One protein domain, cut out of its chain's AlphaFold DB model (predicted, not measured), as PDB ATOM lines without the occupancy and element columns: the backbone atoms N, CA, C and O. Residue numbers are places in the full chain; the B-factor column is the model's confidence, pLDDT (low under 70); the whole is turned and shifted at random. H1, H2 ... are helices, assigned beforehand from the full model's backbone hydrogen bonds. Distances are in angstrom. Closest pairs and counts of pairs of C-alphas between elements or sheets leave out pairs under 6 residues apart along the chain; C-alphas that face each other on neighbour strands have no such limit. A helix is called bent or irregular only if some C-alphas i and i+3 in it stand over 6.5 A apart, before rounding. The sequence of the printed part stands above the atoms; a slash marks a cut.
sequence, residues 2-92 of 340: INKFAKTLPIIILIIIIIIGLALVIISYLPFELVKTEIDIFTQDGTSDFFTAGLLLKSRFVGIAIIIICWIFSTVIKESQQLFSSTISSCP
ATOM      1  N   ILE A   2     263.756 136.845 262.725       66.94
ATOM      2  CA  ILE A   2     263.651 138.292 262.423       66.94
ATOM      3  C   ILE A   2     262.679 138.616 261.269       66.94
ATOM      4  O   ILE A   2     261.809 139.463 261.425       66.94
ATOM      5  N   ASN A   3     262.743 137.895 260.143       69.06
ATOM      6  CA  ASN A   3     261.846 138.147 259.003       69.06
ATOM      7  C   ASN A   3     260.370 137.820 259.283       69.06
ATOM      8  O   ASN A   3     259.493 138.447 258.698       69.06
ATOM      9  N   LYS A   4     260.082 136.849 260.163       75.12
ATOM     10  CA  LYS A   4     258.703 136.525 260.558       75.12
ATOM     11  C   LYS A   4     258.163 137.624 261.473       75.12
ATOM     12  O   LYS A   4     257.103 138.161 261.185       75.12
ATOM     13  N   PHE A   5     258.958 138.028 262.469       75.31
ATOM     14  CA  PHE A   5     258.641 139.139 263.371       75.31
ATOM     15  C   PHE A   5     258.418 140.459 262.619       75.31
ATOM     16  O   PHE A   5     257.435 141.153 262.858       75.31
ATOM     17  N   ALA A   6     259.274 140.772 261.641       70.25
ATOM     18  CA  ALA A   6     259.146 141.982 260.837       70.25
ATOM     19  C   ALA A   6     257.880 141.994 259.959       70.25
ATOM     20  O   ALA A   6     257.316 143.049 259.704       70.25
ATOM     21  N   LYS A   7     257.383 140.835 259.516       76.81
ATOM     22  CA  LYS A   7     256.107 140.778 258.785       76.81
ATOM     23  C   LYS A   7     254.902 140.888 259.720       76.81
ATOM     24  O   LYS A   7     253.907 141.505 259.356       76.81
ATOM     25  N   THR A   8     254.978 140.321 260.922       81.25
ATOM     26  CA  THR A   8     253.852 140.317 261.867       81.25
ATOM     27  C   THR A   8     253.688 141.633 262.621       81.25
ATOM     28  O   THR A   8     252.562 142.007 262.924       81.25
ATOM     29  N   LEU A   9     254.776 142.357 262.908       82.38
ATOM     30  CA  LEU A   9     254.720 143.543 263.767       82.38
ATOM     31  C   LEU A   9     253.817 144.674 263.228       82.38
ATOM     32  O   LEU A   9     253.005 145.162 264.009       82.38
ATOM     33  N   PRO A  10     253.859 145.064 261.934       82.69
ATOM     34  CA  PRO A  10     252.951 146.090 261.413       82.69
ATOM     35  C   PRO A  10     251.470 145.710 261.542       82.69
ATOM     36  O   PRO A  10     250.642 146.574 261.803       82.69
ATOM     37  N   ILE A  11     251.139 144.417 261.412       84.25
ATOM     38  CA  ILE A  11     249.771 143.915 261.603       84.25
ATOM     39  C   ILE A  11     249.371 144.022 263.073       84.25
ATOM     40  O   ILE A  11     248.281 144.491 263.372       84.25
ATOM     41  N   ILE A  12     250.251 143.614 263.990       85.44
ATOM     42  CA  ILE A  12     249.984 143.694 265.432       85.44
ATOM     43  C   ILE A  12     249.746 145.150 265.845       85.44
ATOM     44  O   ILE A  12     248.767 145.434 266.524       85.44
ATOM     45  N   ILE A  13     250.597 146.074 265.385       84.94
ATOM     46  CA  ILE A  13     250.437 147.511 265.641       84.94
ATOM     47  C   ILE A  13     249.100 148.006 265.085       84.94
ATOM     48  O   ILE A  13     248.360 148.678 265.798       84.94
ATOM     49  N   LEU A  14     248.755 147.634 263.848       87.19
ATOM     50  CA  LEU A  14     247.481 148.010 263.239       87.19
ATOM     51  C   LEU A  14     246.286 147.502 264.061       87.19
ATOM     52  O   LEU A  14     245.368 148.266 264.334       87.19
ATOM     53  N   ILE A  15     246.313 146.239 264.494       87.62
ATOM     54  CA  ILE A  15     245.252 145.636 265.312       87.62
ATOM     55  C   ILE A  15     245.111 146.378 266.643       87.62
ATOM     56  O   ILE A  15     243.996 146.721 267.024       87.62
ATOM     57  N   ILE A  16     246.220 146.672 267.327       88.69
ATOM     58  CA  ILE A  16     246.203 147.411 268.598       88.69
ATOM     59  C   ILE A  16     245.581 148.799 268.405       88.69
ATOM     60  O   ILE A  16     244.711 149.192 269.179       88.69
ATOM     61  N   ILE A  17     245.977 149.526 267.358       88.06
ATOM     62  CA  ILE A  17     245.447 150.867 267.081       88.06
ATOM     63  C   ILE A  17     243.951 150.807 266.733       88.06
ATOM     64  O   ILE A  17     243.187 151.649 267.203       88.06
ATOM     65  N   ILE A  18     243.506 149.797 265.978       89.44
ATOM     66  CA  ILE A  18     242.079 149.575 265.695       89.44
ATOM     67  C   ILE A  18     241.306 149.295 266.987       89.44
ATOM     68  O   ILE A  18     240.240 149.871 267.182       89.44
ATOM     69  N   ILE A  19     241.839 148.456 267.881       90.06
ATOM     70  CA  ILE A  19     241.214 148.160 269.179       90.06
ATOM     71  C   ILE A  19     241.075 149.441 270.007       90.06
ATOM     72  O   ILE A  19     240.007 149.684 270.560       90.06
ATOM     73  N   ILE A  20     242.108 150.288 270.046       88.38
ATOM     74  CA  ILE A  20     242.055 151.588 270.730       88.38
ATOM     75  C   ILE A  20     240.990 152.492 270.094       88.38
ATOM     76  O   ILE A  20     240.179 153.081 270.807       88.38
ATOM     77  N   GLY A  21     240.949 152.577 268.761       86.94
ATOM     78  CA  GLY A  21     239.940 153.356 268.041       86.94
ATOM     79  C   GLY A  21     238.514 152.888 268.344       86.94
ATOM     80  O   GLY A  21     237.650 153.708 268.647       86.94
ATOM     81  N   LEU A  22     238.280 151.573 268.341       89.88
ATOM     82  CA  LEU A  22     236.994 150.971 268.702       89.88
ATOM     83  C   LEU A  22     236.634 151.228 270.166       89.88
ATOM     84  O   LEU A  22     235.496 151.593 270.446       89.88
ATOM     85  N   ALA A  23     237.590 151.090 271.087       89.00
ATOM     86  CA  ALA A  23     237.377 151.371 272.503       89.00
ATOM     87  C   ALA A  23     236.954 152.830 272.723       89.00
ATOM     88  O   ALA A  23     235.977 153.071 273.424       89.00
ATOM     89  N   LEU A  24     237.611 153.794 272.066       87.62
ATOM     90  CA  LEU A  24     237.225 155.210 272.133       87.62
ATOM     91  C   LEU A  24     235.799 155.445 271.621       87.62
ATOM     92  O   LEU A  24     235.036 156.179 272.248       87.62
ATOM     93  N   VAL A  25     235.413 154.797 270.516       88.31
ATOM     94  CA  VAL A  25     234.041 154.884 269.997       88.31
ATOM     95  C   VAL A  25     233.049 154.291 270.994       88.31
ATOM     96  O   VAL A  25     232.080 154.966 271.325       88.31
ATOM     97  N   ILE A  26     233.290 153.084 271.513       89.50
ATOM     98  CA  ILE A  26     232.387 152.403 272.457       89.50
ATOM     99  C   ILE A  26     232.235 153.213 273.749       89.50
ATOM    100  O   ILE A  26     231.111 153.488 274.167       89.50
ATOM    101  N   ILE A  27     233.348 153.658 274.340       87.56
ATOM    102  CA  ILE A  27     233.354 154.463 275.569       87.56
ATOM    103  C   ILE A  27     232.581 155.770 275.357       87.56
ATOM    104  O   ILE A  27     231.847 156.188 276.245       87.56
ATOM    105  N   SER A  28     232.647 156.377 274.165       88.19
ATOM    106  CA  SER A  28     231.897 157.605 273.850       88.19
ATOM    107  C   SER A  28     230.365 157.461 273.844       88.19
ATOM    108  O   SER A  28     229.667 158.473 273.724       88.19
ATOM    109  N   TYR A  29     229.834 156.235 273.899       88.25
ATOM    110  CA  TYR A  29     228.397 155.961 274.031       88.25
ATOM    111  C   TYR A  29     227.980 155.627 275.468       88.25
ATOM    112  O   TYR A  29     226.782 155.541 275.738       88.25
ATOM    113  N   LEU A  30     228.934 155.449 276.387       89.12
ATOM    114  CA  LEU A  30     228.627 155.229 277.796       89.12
ATOM    115  C   LEU A  30     228.177 156.538 278.470       89.12
ATOM    116  O   LEU A  30     228.617 157.622 278.074       89.12
ATOM    117  N   PRO A  31     227.318 156.459 279.504       89.06
ATOM    118  CA  PRO A  31     226.970 157.608 280.332       89.06
ATOM    119  C   PRO A  31     228.215 158.300 280.897       89.06
ATOM    120  O   PRO A  31     229.097 157.642 281.448       89.06
ATOM    121  N   PHE A  32     228.259 159.631 280.794       86.31
ATOM    122  CA  PHE A  32     229.405 160.436 281.229       86.31
ATOM    123  C   PHE A  32     229.795 160.171 282.688       86.31
ATOM    124  O   PHE A  32     230.972 159.972 282.962       86.31
ATOM    125  N   GLU A  33     228.817 160.084 283.591       84.19
ATOM    126  CA  GLU A  33     229.052 159.857 285.025       84.19
ATOM    127  C   GLU A  33     229.773 158.533 285.312       84.19
ATOM    128  O   GLU A  33     230.655 158.478 286.166       84.19
ATOM    129  N   LEU A  34     229.460 157.471 284.558       85.81
ATOM    130  CA  LEU A  34     230.123 156.172 284.711       85.81
ATOM    131  C   LEU A  34     231.584 156.246 284.268       85.81
ATOM    132  O   LEU A  34     232.470 155.753 284.957       85.81
ATOM    133  N   VAL A  35     231.842 156.896 283.132       83.50
ATOM    134  CA  VAL A  35     233.206 157.045 282.611       83.50
ATOM    135  C   VAL A  35     234.031 157.967 283.509       83.50
ATOM    136  O   VAL A  35     235.196 157.680 283.764       83.50
ATOM    137  N   LYS A  36     233.431 159.050 284.013       82.81
ATOM    138  CA  LYS A  36     234.095 159.994 284.911       82.81
ATOM    139  C   LYS A  36     234.495 159.324 286.228       82.81
ATOM    140  O   LYS A  36     235.652 159.428 286.609       82.81
ATOM    141  N   THR A  37     233.589 158.560 286.841       84.31
ATOM    142  CA  THR A  37     233.860 157.833 288.096       84.31
ATOM    143  C   THR A  37     235.054 156.886 287.957       84.31
ATOM    144  O   THR A  37     235.909 156.837 288.833       84.31
ATOM    145  N   GLU A  38     235.155 156.167 286.836       84.81
ATOM    146  CA  GLU A  38     236.294 155.277 286.582       84.81
ATOM    147  C   GLU A  38     237.601 156.046 286.352       84.81
ATOM    148  O   GLU A  38     238.651 155.617 286.817       84.81
ATOM    149  N   ILE A  39     237.564 157.189 285.658       78.81
ATOM    150  CA  ILE A  39     238.757 158.020 285.422       78.81
ATOM    151  C   ILE A  39     239.242 158.669 286.724       78.81
ATOM    152  O   ILE A  39     240.452 158.719 286.952       78.81
ATOM    153  N   ASP A  40     238.322 159.114 287.579       81.38
ATOM    154  CA  ASP A  40     238.605 159.744 288.873       81.38
ATOM    155  C   ASP A  40     239.405 158.809 289.802       81.38
ATOM    156  O   ASP A  40     240.287 159.266 290.524       81.38
ATOM    157  N   ILE A  41     239.204 157.486 289.715       82.44
ATOM    158  CA  ILE A  41     239.991 156.486 290.467       82.44
ATOM    159  C   ILE A  41     241.484 156.520 290.089       82.44
ATOM    160  O   ILE A  41     242.343 156.169 290.901       82.44
ATOM    161  N   PHE A  42     241.817 156.935 288.863       72.94
ATOM    162  CA  PHE A  42     243.193 156.975 288.365       72.94
ATOM    163  C   PHE A  42     243.880 158.334 288.551       72.94
ATOM    164  O   PHE A  42     245.071 158.446 288.231       72.94
ATOM    165  N   THR A  43     243.190 159.363 289.055       70.31
ATOM    166  CA  THR A  43     243.819 160.656 289.355       70.31
ATOM    167  C   THR A  43     244.301 160.713 290.807       70.31
ATOM    168  O   THR A  43     243.741 160.092 291.704       70.31
ATOM    169  N   GLN A  44     245.400 161.435 291.058       64.44
ATOM    170  CA  GLN A  44     245.999 161.522 292.401       64.44
ATOM    171  C   GLN A  44     245.117 162.267 293.416       64.44
ATOM    172  O   GLN A  44     245.262 162.064 294.617       64.44
ATOM    173  N   ASP A  45     244.242 163.140 292.929       69.62
ATOM    174  CA  ASP A  45     243.313 163.988 293.678       69.62
ATOM    175  C   ASP A  45     241.879 163.433 293.718       69.62
ATOM    176  O   ASP A  45     241.034 163.987 294.416       69.62
ATOM    177  N   GLY A  46     241.603 162.330 293.010       69.75
ATOM    178  CA  GLY A  46     240.269 161.733 292.921       69.75
ATOM    179  C   GLY A  46     239.274 162.536 292.076       69.75
ATOM    180  O   GLY A  46     238.077 162.271 292.149       69.75
ATOM    181  N   THR A  47     239.740 163.532 291.315       69.62
ATOM    182  CA  THR A  47     238.907 164.387 290.462       69.62
ATOM    183  C   THR A  47     239.558 164.649 289.104       69.62
ATOM    184  O   THR A  47     240.624 165.250 289.006       69.62
ATOM    185  N   SER A  48     238.884 164.274 288.021       68.00
ATOM    186  CA  SER A  48     239.297 164.541 286.641       68.00
ATOM    187  C   SER A  48     238.615 165.787 286.067       68.00
ATOM    188  O   SER A  48     237.863 165.724 285.095       68.00
ATOM    189  N   ASP A  49     238.898 166.964 286.631       70.19
ATOM    190  CA  ASP A  49     238.260 168.232 286.215       70.19
ATOM    191  C   ASP A  49     238.512 168.605 284.739       70.19
ATOM    192  O   ASP A  49     237.733 169.324 284.112       70.19
ATOM    193  N   PHE A  50     239.574 168.060 284.143       69.12
ATOM    194  CA  PHE A  50     239.887 168.194 282.718       69.12
ATOM    195  C   PHE A  50     238.974 167.346 281.811       69.12
ATOM    196  O   PHE A  50     238.857 167.618 280.609       69.12
ATOM    197  N   PHE A  51     238.332 166.306 282.349       75.88
ATOM    198  CA  PHE A  51     237.490 165.388 281.597       75.88
ATOM    199  C   PHE A  51     236.043 165.892 281.548       75.88
ATOM    200  O   PHE A  51     235.271 165.781 282.496       75.88
ATOM    201  N   THR A  52     235.656 166.456 280.404       80.56
ATOM    202  CA  THR A  52     234.319 167.031 280.192       80.56
ATOM    203  C   THR A  52     233.453 166.152 279.293       80.56
ATOM    204  O   THR A  52     233.956 165.419 278.440       80.56
ATOM    205  N   ALA A  53     232.126 166.285 279.393       79.44
ATOM    206  CA  ALA A  53     231.197 165.604 278.486       79.44
ATOM    207  C   ALA A  53     231.473 165.942 277.003       79.44
ATOM    208  O   ALA A  53     231.359 165.089 276.124       79.44
ATOM    209  N   GLY A  54     231.924 167.171 276.722       79.88
ATOM    210  CA  GLY A  54     232.372 167.575 275.389       79.88
ATOM    211  C   GLY A  54     233.623 166.825 274.915       79.88
ATOM    212  O   GLY A  54     233.723 166.491 273.735       79.88
ATOM    213  N   LEU A  55     234.563 166.519 275.815       77.81
ATOM    214  CA  LEU A  55     235.745 165.706 275.511       77.81
ATOM    215  C   LEU A  55     235.364 164.241 275.234       77.81
ATOM    216  O   LEU A  55     235.865 163.658 274.271       77.81
ATOM    217  N   LEU A  56     234.420 163.686 276.002       82.50
ATOM    218  CA  LEU A  56     233.865 162.346 275.773       82.50
ATOM    219  C   LEU A  56     233.148 162.239 274.415       82.50
ATOM    220  O   LEU A  56     233.278 161.235 273.726       82.50
ATOM    221  N   LEU A  57     232.440 163.282 273.972       82.00
ATOM    222  CA  LEU A  57     231.843 163.300 272.629       82.00
ATOM    223  C   LEU A  57     232.902 163.425 271.521       82.00
ATOM    224  O   LEU A  57     232.795 162.768 270.483       82.00
ATOM    225  N   LYS A  58     233.945 164.237 271.733       82.94
ATOM    226  CA  LYS A  58     235.061 164.388 270.781       82.94
ATOM    227  C   LYS A  58     235.860 163.094 270.605       82.94
ATOM    228  O   LYS A  58     236.319 162.828 269.492       82.94
ATOM    229  N   SER A  59     235.988 162.271 271.649       82.12
ATOM    230  CA  SER A  59     236.714 160.994 271.581       82.12
ATOM    231  C   SER A  59     236.120 160.032 270.541       82.12
ATOM    232  O   SER A  59     236.866 159.289 269.903       82.12
ATOM    233  N   ARG A  60     234.809 160.126 270.265       84.62
ATOM    234  CA  ARG A  60     234.131 159.380 269.191       84.62
ATOM    235  C   ARG A  60     234.709 159.677 267.816       84.62
ATOM    236  O   ARG A  60     235.032 158.763 267.061       84.62
ATOM    237  N   PHE A  61     234.836 160.961 267.485       83.38
ATOM    238  CA  PHE A  61     235.359 161.397 266.192       83.38
ATOM    239  C   PHE A  61     236.834 161.025 266.046       83.38
ATOM    240  O   PHE A  61     237.252 160.608 264.968       83.38
ATOM    241  N   VAL A  62     237.597 161.095 267.141       84.81
ATOM    242  CA  VAL A  62     238.984 160.614 267.185       84.81
ATOM    243  C   VAL A  62     239.042 159.108 266.919       84.81
ATOM    244  O   VAL A  62     239.810 158.676 266.063       84.81
ATOM    245  N   GLY A  63     238.198 158.310 267.577       83.75
ATOM    246  CA  GLY A  63     238.126 156.863 267.364       83.75
ATOM    247  C   GLY A  63     237.762 156.484 265.923       83.75
ATOM    248  O   GLY A  63     238.431 155.645 265.320       83.75
ATOM    249  N   ILE A  64     236.777 157.161 265.322       86.44
ATOM    250  CA  ILE A  64     236.404 156.965 263.908       86.44
ATOM    251  C   ILE A  64     237.563 157.346 262.977       86.44
ATOM    252  O   ILE A  64     237.891 156.587 262.064       86.44
ATOM    253  N   ALA A  65     238.215 158.487 263.215       85.88
ATOM    254  CA  ALA A  65     239.360 158.920 262.418       85.88
ATOM    255  C   ALA A  65     240.508 157.899 262.481       85.88
ATOM    256  O   ALA A  65     241.084 157.565 261.445       85.88
ATOM    257  N   ILE A  66     240.791 157.343 263.665       87.94
ATOM    258  CA  ILE A  66     241.781 156.273 263.847       87.94
ATOM    259  C   ILE A  66     241.427 155.051 262.991       87.94
ATOM    260  O   ILE A  66     242.297 154.527 262.292       87.94
ATOM    261  N   ILE A  67     240.166 154.613 262.995       88.25
ATOM    262  CA  ILE A  67     239.716 153.455 262.208       88.25
ATOM    263  C   ILE A  67     239.862 153.723 260.703       88.25
ATOM    264  O   ILE A  67     240.370 152.863 259.982       88.25
ATOM    265  N   ILE A  68     239.492 154.917 260.228       87.31
ATOM    266  CA  ILE A  68     239.649 155.309 258.815       87.31
ATOM    267  C   ILE A  68     241.129 155.318 258.417       87.31
ATOM    268  O   ILE A  68     241.490 154.763 257.379       87.31
ATOM    269  N   ILE A  69     242.004 155.887 259.252       87.25
ATOM    270  CA  ILE A  69     243.456 155.892 259.017       87.25
ATOM    271  C   ILE A  69     243.996 154.457 258.967       87.25
ATOM    272  O   ILE A  69     244.789 154.133 258.083       87.25
ATOM    273  N   CYS A  70     243.543 153.582 259.866       88.06
ATOM    274  CA  CYS A  70     243.921 152.170 259.866       88.06
ATOM    275  C   CYS A  70     243.449 151.447 258.601       88.06
ATOM    276  O   CYS A  70     244.197 150.651 258.031       88.06
ATOM    277  N   TRP A  71     242.237 151.740 258.129       87.19
ATOM    278  CA  TRP A  71     241.713 151.187 256.885       87.19
ATOM    279  C   TRP A  71     242.543 151.640 255.678       87.19
ATOM    280  O   TRP A  71     242.984 150.798 254.895       87.19
ATOM    281  N   ILE A  72     242.879 152.930 255.582       86.56
ATOM    282  CA  ILE A  72     243.781 153.448 254.542       86.56
ATOM    283  C   ILE A  72     245.154 152.768 254.639       86.56
ATOM    284  O   ILE A  72     245.667 152.270 253.639       86.56
ATOM    285  N   PHE A  73     245.730 152.659 255.837       85.56
ATOM    286  CA  PHE A  73     247.021 151.997 256.040       85.56
ATOM    287  C   PHE A  73     246.988 150.505 255.671       85.56
ATOM    288  O   PHE A  73     247.978 149.966 255.175       85.56
ATOM    289  N   SER A  74     245.845 149.835 255.848       86.12
ATOM    290  CA  SER A  74     245.677 148.430 255.467       86.12
ATOM    291  C   SER A  74     245.833 148.200 253.957       86.12
ATOM    292  O   SER A  74     246.295 147.133 253.554       86.12
ATOM    293  N   THR A  75     245.547 149.211 253.125       87.00
ATOM    294  CA  THR A  75     245.725 149.124 251.663       87.00
ATOM    295  C   THR A  75     247.197 149.080 251.244       87.00
ATOM    296  O   THR A  75     247.513 148.480 250.222       87.00
ATOM    297  N   VAL A  76     248.096 149.633 252.070       86.38
ATOM    298  CA  VAL A  76     249.551 149.708 251.833       86.38
ATOM    299  C   VAL A  76     250.363 148.825 252.792       86.38
ATOM    300  O   VAL A  76     251.582 148.971 252.946       86.38
ATOM    301  N   ILE A  77     249.699 147.902 253.500       84.44
ATOM    302  CA  ILE A  77     250.347 147.109 254.552       84.44
ATOM    303  C   ILE A  77     251.390 146.133 253.999       84.44
ATOM    304  O   ILE A  77     252.364 145.807 254.677       84.44
ATOM    305  N   LYS A  78     251.218 145.667 252.760       83.69
ATOM    306  CA  LYS A  78     252.161 144.734 252.134       83.69
ATOM    307  C   LYS A  78     253.463 145.445 251.773       83.69
ATOM    308  O   LYS A  78     254.540 144.919 252.067       83.69
ATOM    309  N   GLU A  79     253.384 146.642 251.197       83.50
ATOM    310  CA  GLU A  79     254.551 147.478 250.909       83.50
ATOM    311  C   GLU A  79     255.266 147.878 252.202       83.50
ATOM    312  O   GLU A  79     256.496 147.787 252.284       83.50
ATOM    313  N   SER A  80     254.514 148.252 253.245       79.19
ATOM    314  CA  SER A  80     255.100 148.626 254.535       79.19
ATOM    315  C   SER A  80     255.807 147.444 255.211       79.19
ATOM    316  O   SER A  80     256.928 147.603 255.697       79.19
ATOM    317  N   GLN A  81     255.244 146.232 255.155       83.25
ATOM    318  CA  GLN A  81     255.906 145.006 255.619       83.25
ATOM    319  C   GLN A  81     257.195 144.700 254.850       83.25
ATOM    320  O   GLN A  81     258.194 144.285 255.447       83.25
ATOM    321  N   GLN A  82     257.203 144.876 253.527       83.62
ATOM    322  CA  GLN A  82     258.402 144.666 252.707       83.62
ATOM    323  C   GLN A  82     259.494 145.691 253.042       83.62
ATOM    324  O   GLN A  82     260.656 145.326 253.249       83.62
ATOM    325  N   LEU A  83     259.127 146.967 253.180       83.62
ATOM    326  CA  LEU A  83     260.055 148.022 253.577       83.62
ATOM    327  C   LEU A  83     260.608 147.780 254.988       83.62
ATOM    328  O   LEU A  83     261.819 147.836 255.206       83.62
ATOM    329  N   PHE A  84     259.746 147.444 255.942       84.31
ATOM    330  CA  PHE A  84     260.140 147.190 257.323       84.31
ATOM    331  C   PHE A  84     261.029 145.948 257.445       84.31
ATOM    332  O   PHE A  84     262.075 145.993 258.088       84.31
ATOM    333  N   SER A  85     260.685 144.854 256.760       84.94
ATOM    334  CA  SER A  85     261.507 143.636 256.755       84.94
ATOM    335  C   SER A  85     262.861 143.829 256.069       84.94
ATOM    336  O   SER A  85     263.875 143.371 256.600       84.94
ATOM    337  N   SER A  86     262.930 144.558 254.951       85.44
ATOM    338  CA  SER A  86     264.214 144.892 254.308       85.44
ATOM    339  C   SER A  86     265.083 145.801 255.189       85.44
ATOM    340  O   SER A  86     266.300 145.622 255.281       85.44
ATOM    341  N   THR A  87     264.458 146.724 255.917       88.56
ATOM    342  CA  THR A  87     265.150 147.613 256.855       88.56
ATOM    343  C   THR A  87     265.685 146.842 258.058       88.56
ATOM    344  O   THR A  87     266.879 146.903 258.341       88.56
ATOM    345  N   ILE A  88     264.857 146.037 258.726       88.12
ATOM    346  CA  ILE A  88     265.289 145.245 259.888       88.12
ATOM    347  C   ILE A  88     266.320 144.187 259.502       88.12
ATOM    348  O   ILE A  88     267.272 143.959 260.245       88.12
ATOM    349  N   SER A  89     266.189 143.549 258.341       88.25
ATOM    350  CA  SER A  89     267.197 142.581 257.886       88.25
ATOM    351  C   SER A  89     268.563 143.224 257.599       88.25
ATOM    352  O   SER A  89     269.574 142.526 257.639       88.25
ATOM    353  N   SER A  90     268.621 144.550 257.410       91.00
ATOM    354  CA  SER A  90     269.865 145.328 257.289       91.00
ATOM    355  C   SER A  90     270.484 145.730 258.641       91.00
ATOM    356  O   SER A  90     271.601 146.248 258.684       91.00
ATOM    357  N   CYS A  91     269.795 145.492 259.762       92.56
ATOM    358  CA  CYS A  91     270.293 145.822 261.102       92.56
ATOM    359  C   CYS A  91     271.536 144.992 261.496       92.56
ATOM    360  O   CYS A  91     272.555 145.585 261.859       92.56
ATOM    361  N   PRO A  92     271.554 143.648 261.358       92.50
ATOM    362  CA  PRO A  92     272.740 142.863 261.701       92.50
ATOM    363  C   PRO A  92     273.970 143.226 260.864       92.50
ATOM    364  O   PRO A  92     275.083 143.227 261.389       92.50
TER     365      PRO A  92
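Overview. This is residues 2 to 92 of the 340 residues of the protein "PMT_2 domain-containing protein" of marine sediment metagenome (UniProt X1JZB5). Two long helices, H1 and H3, lie side by side and run opposite ways as a long narrow pair, and a shorter helix turns off at each end, giving the shape of a wide bracket. At one end H2 and the loop of residues 41 to 52 make a thin arm that leads from H1 back to H3; at the other end H4 turns off from H3 and packs on residues 2 to 11 of H1. The printed part has 91 residues with four named helices, in the order H1, H2, H3, H4, and no named strand; its class is all helix. It is only just loose, close to extended, with a radius of gyration of the C-alphas of 18.1 A, and elongated, with spans of 50 by 28 by 16 A.

Along the chain. The longest helix, H1, has residues 2 to 27 and measures 36.8 A from C-alpha 2 at (263.651, 138.292, 262.423) to C-alpha 27 at (233.354, 154.463, 275.569). It has a kink of 28 degrees near residue 9 and is irregular, but only just: C-alphas 7 and 10 are 6.7 A apart. H3, residues 53 to 75, measures 34.7 A. H4, residues 77 to 89, measures 17.8 A and ends with C-alpha 89 at (267.197, 142.581, 257.886). H2, residues 32 to 40, measures 12.0 A.

Arrangement. H1 and H3 touch at a shallow tilt of 30 degrees, opposite ways; their closest C-alphas, those of Gly 21 and Gly 63, are 4.0 A apart. H1 touches H4 with residues 2 to 11 alone, at a steep tilt of 47 degrees, opposite ways; the closest C-alphas, those of Ala 6 and Ser 85, are 5.0 A apart. H3 and H4 meet only through their link. H2 touches no helix. It is close to H3 but not clearly touching, about perpendicular at 84 degrees, with the closest C-alphas, those of Phe 32 and Ala 53, 6.1 A apart. H2 is also close to H1 but not clearly touching, with the C-alphas of Ile 27 and Val 35 closest at 7.5 A. H2 and H4 are apart. Every O i to N i+4 pair is within hydrogen-bond range in H2 and H4, against 20 of 22 in H1 and 17 of 19 in H3.

Size, cuts and confidence. The two C-alphas farthest apart, those of Glu 33 and Pro 92, are 52.4 A apart, while those of Ile 2 and Pro 92 are 10.2 A apart. The printed part, residues 2 to 92, has no cut. The link from H2 to H3, 12 residues, is long; those from H1 to H2 and from H3 to H4 are tight. The mean pLDDT of the printed part is 83.0, and residues 2 to 3, 44 to 48 and 50 are under 70.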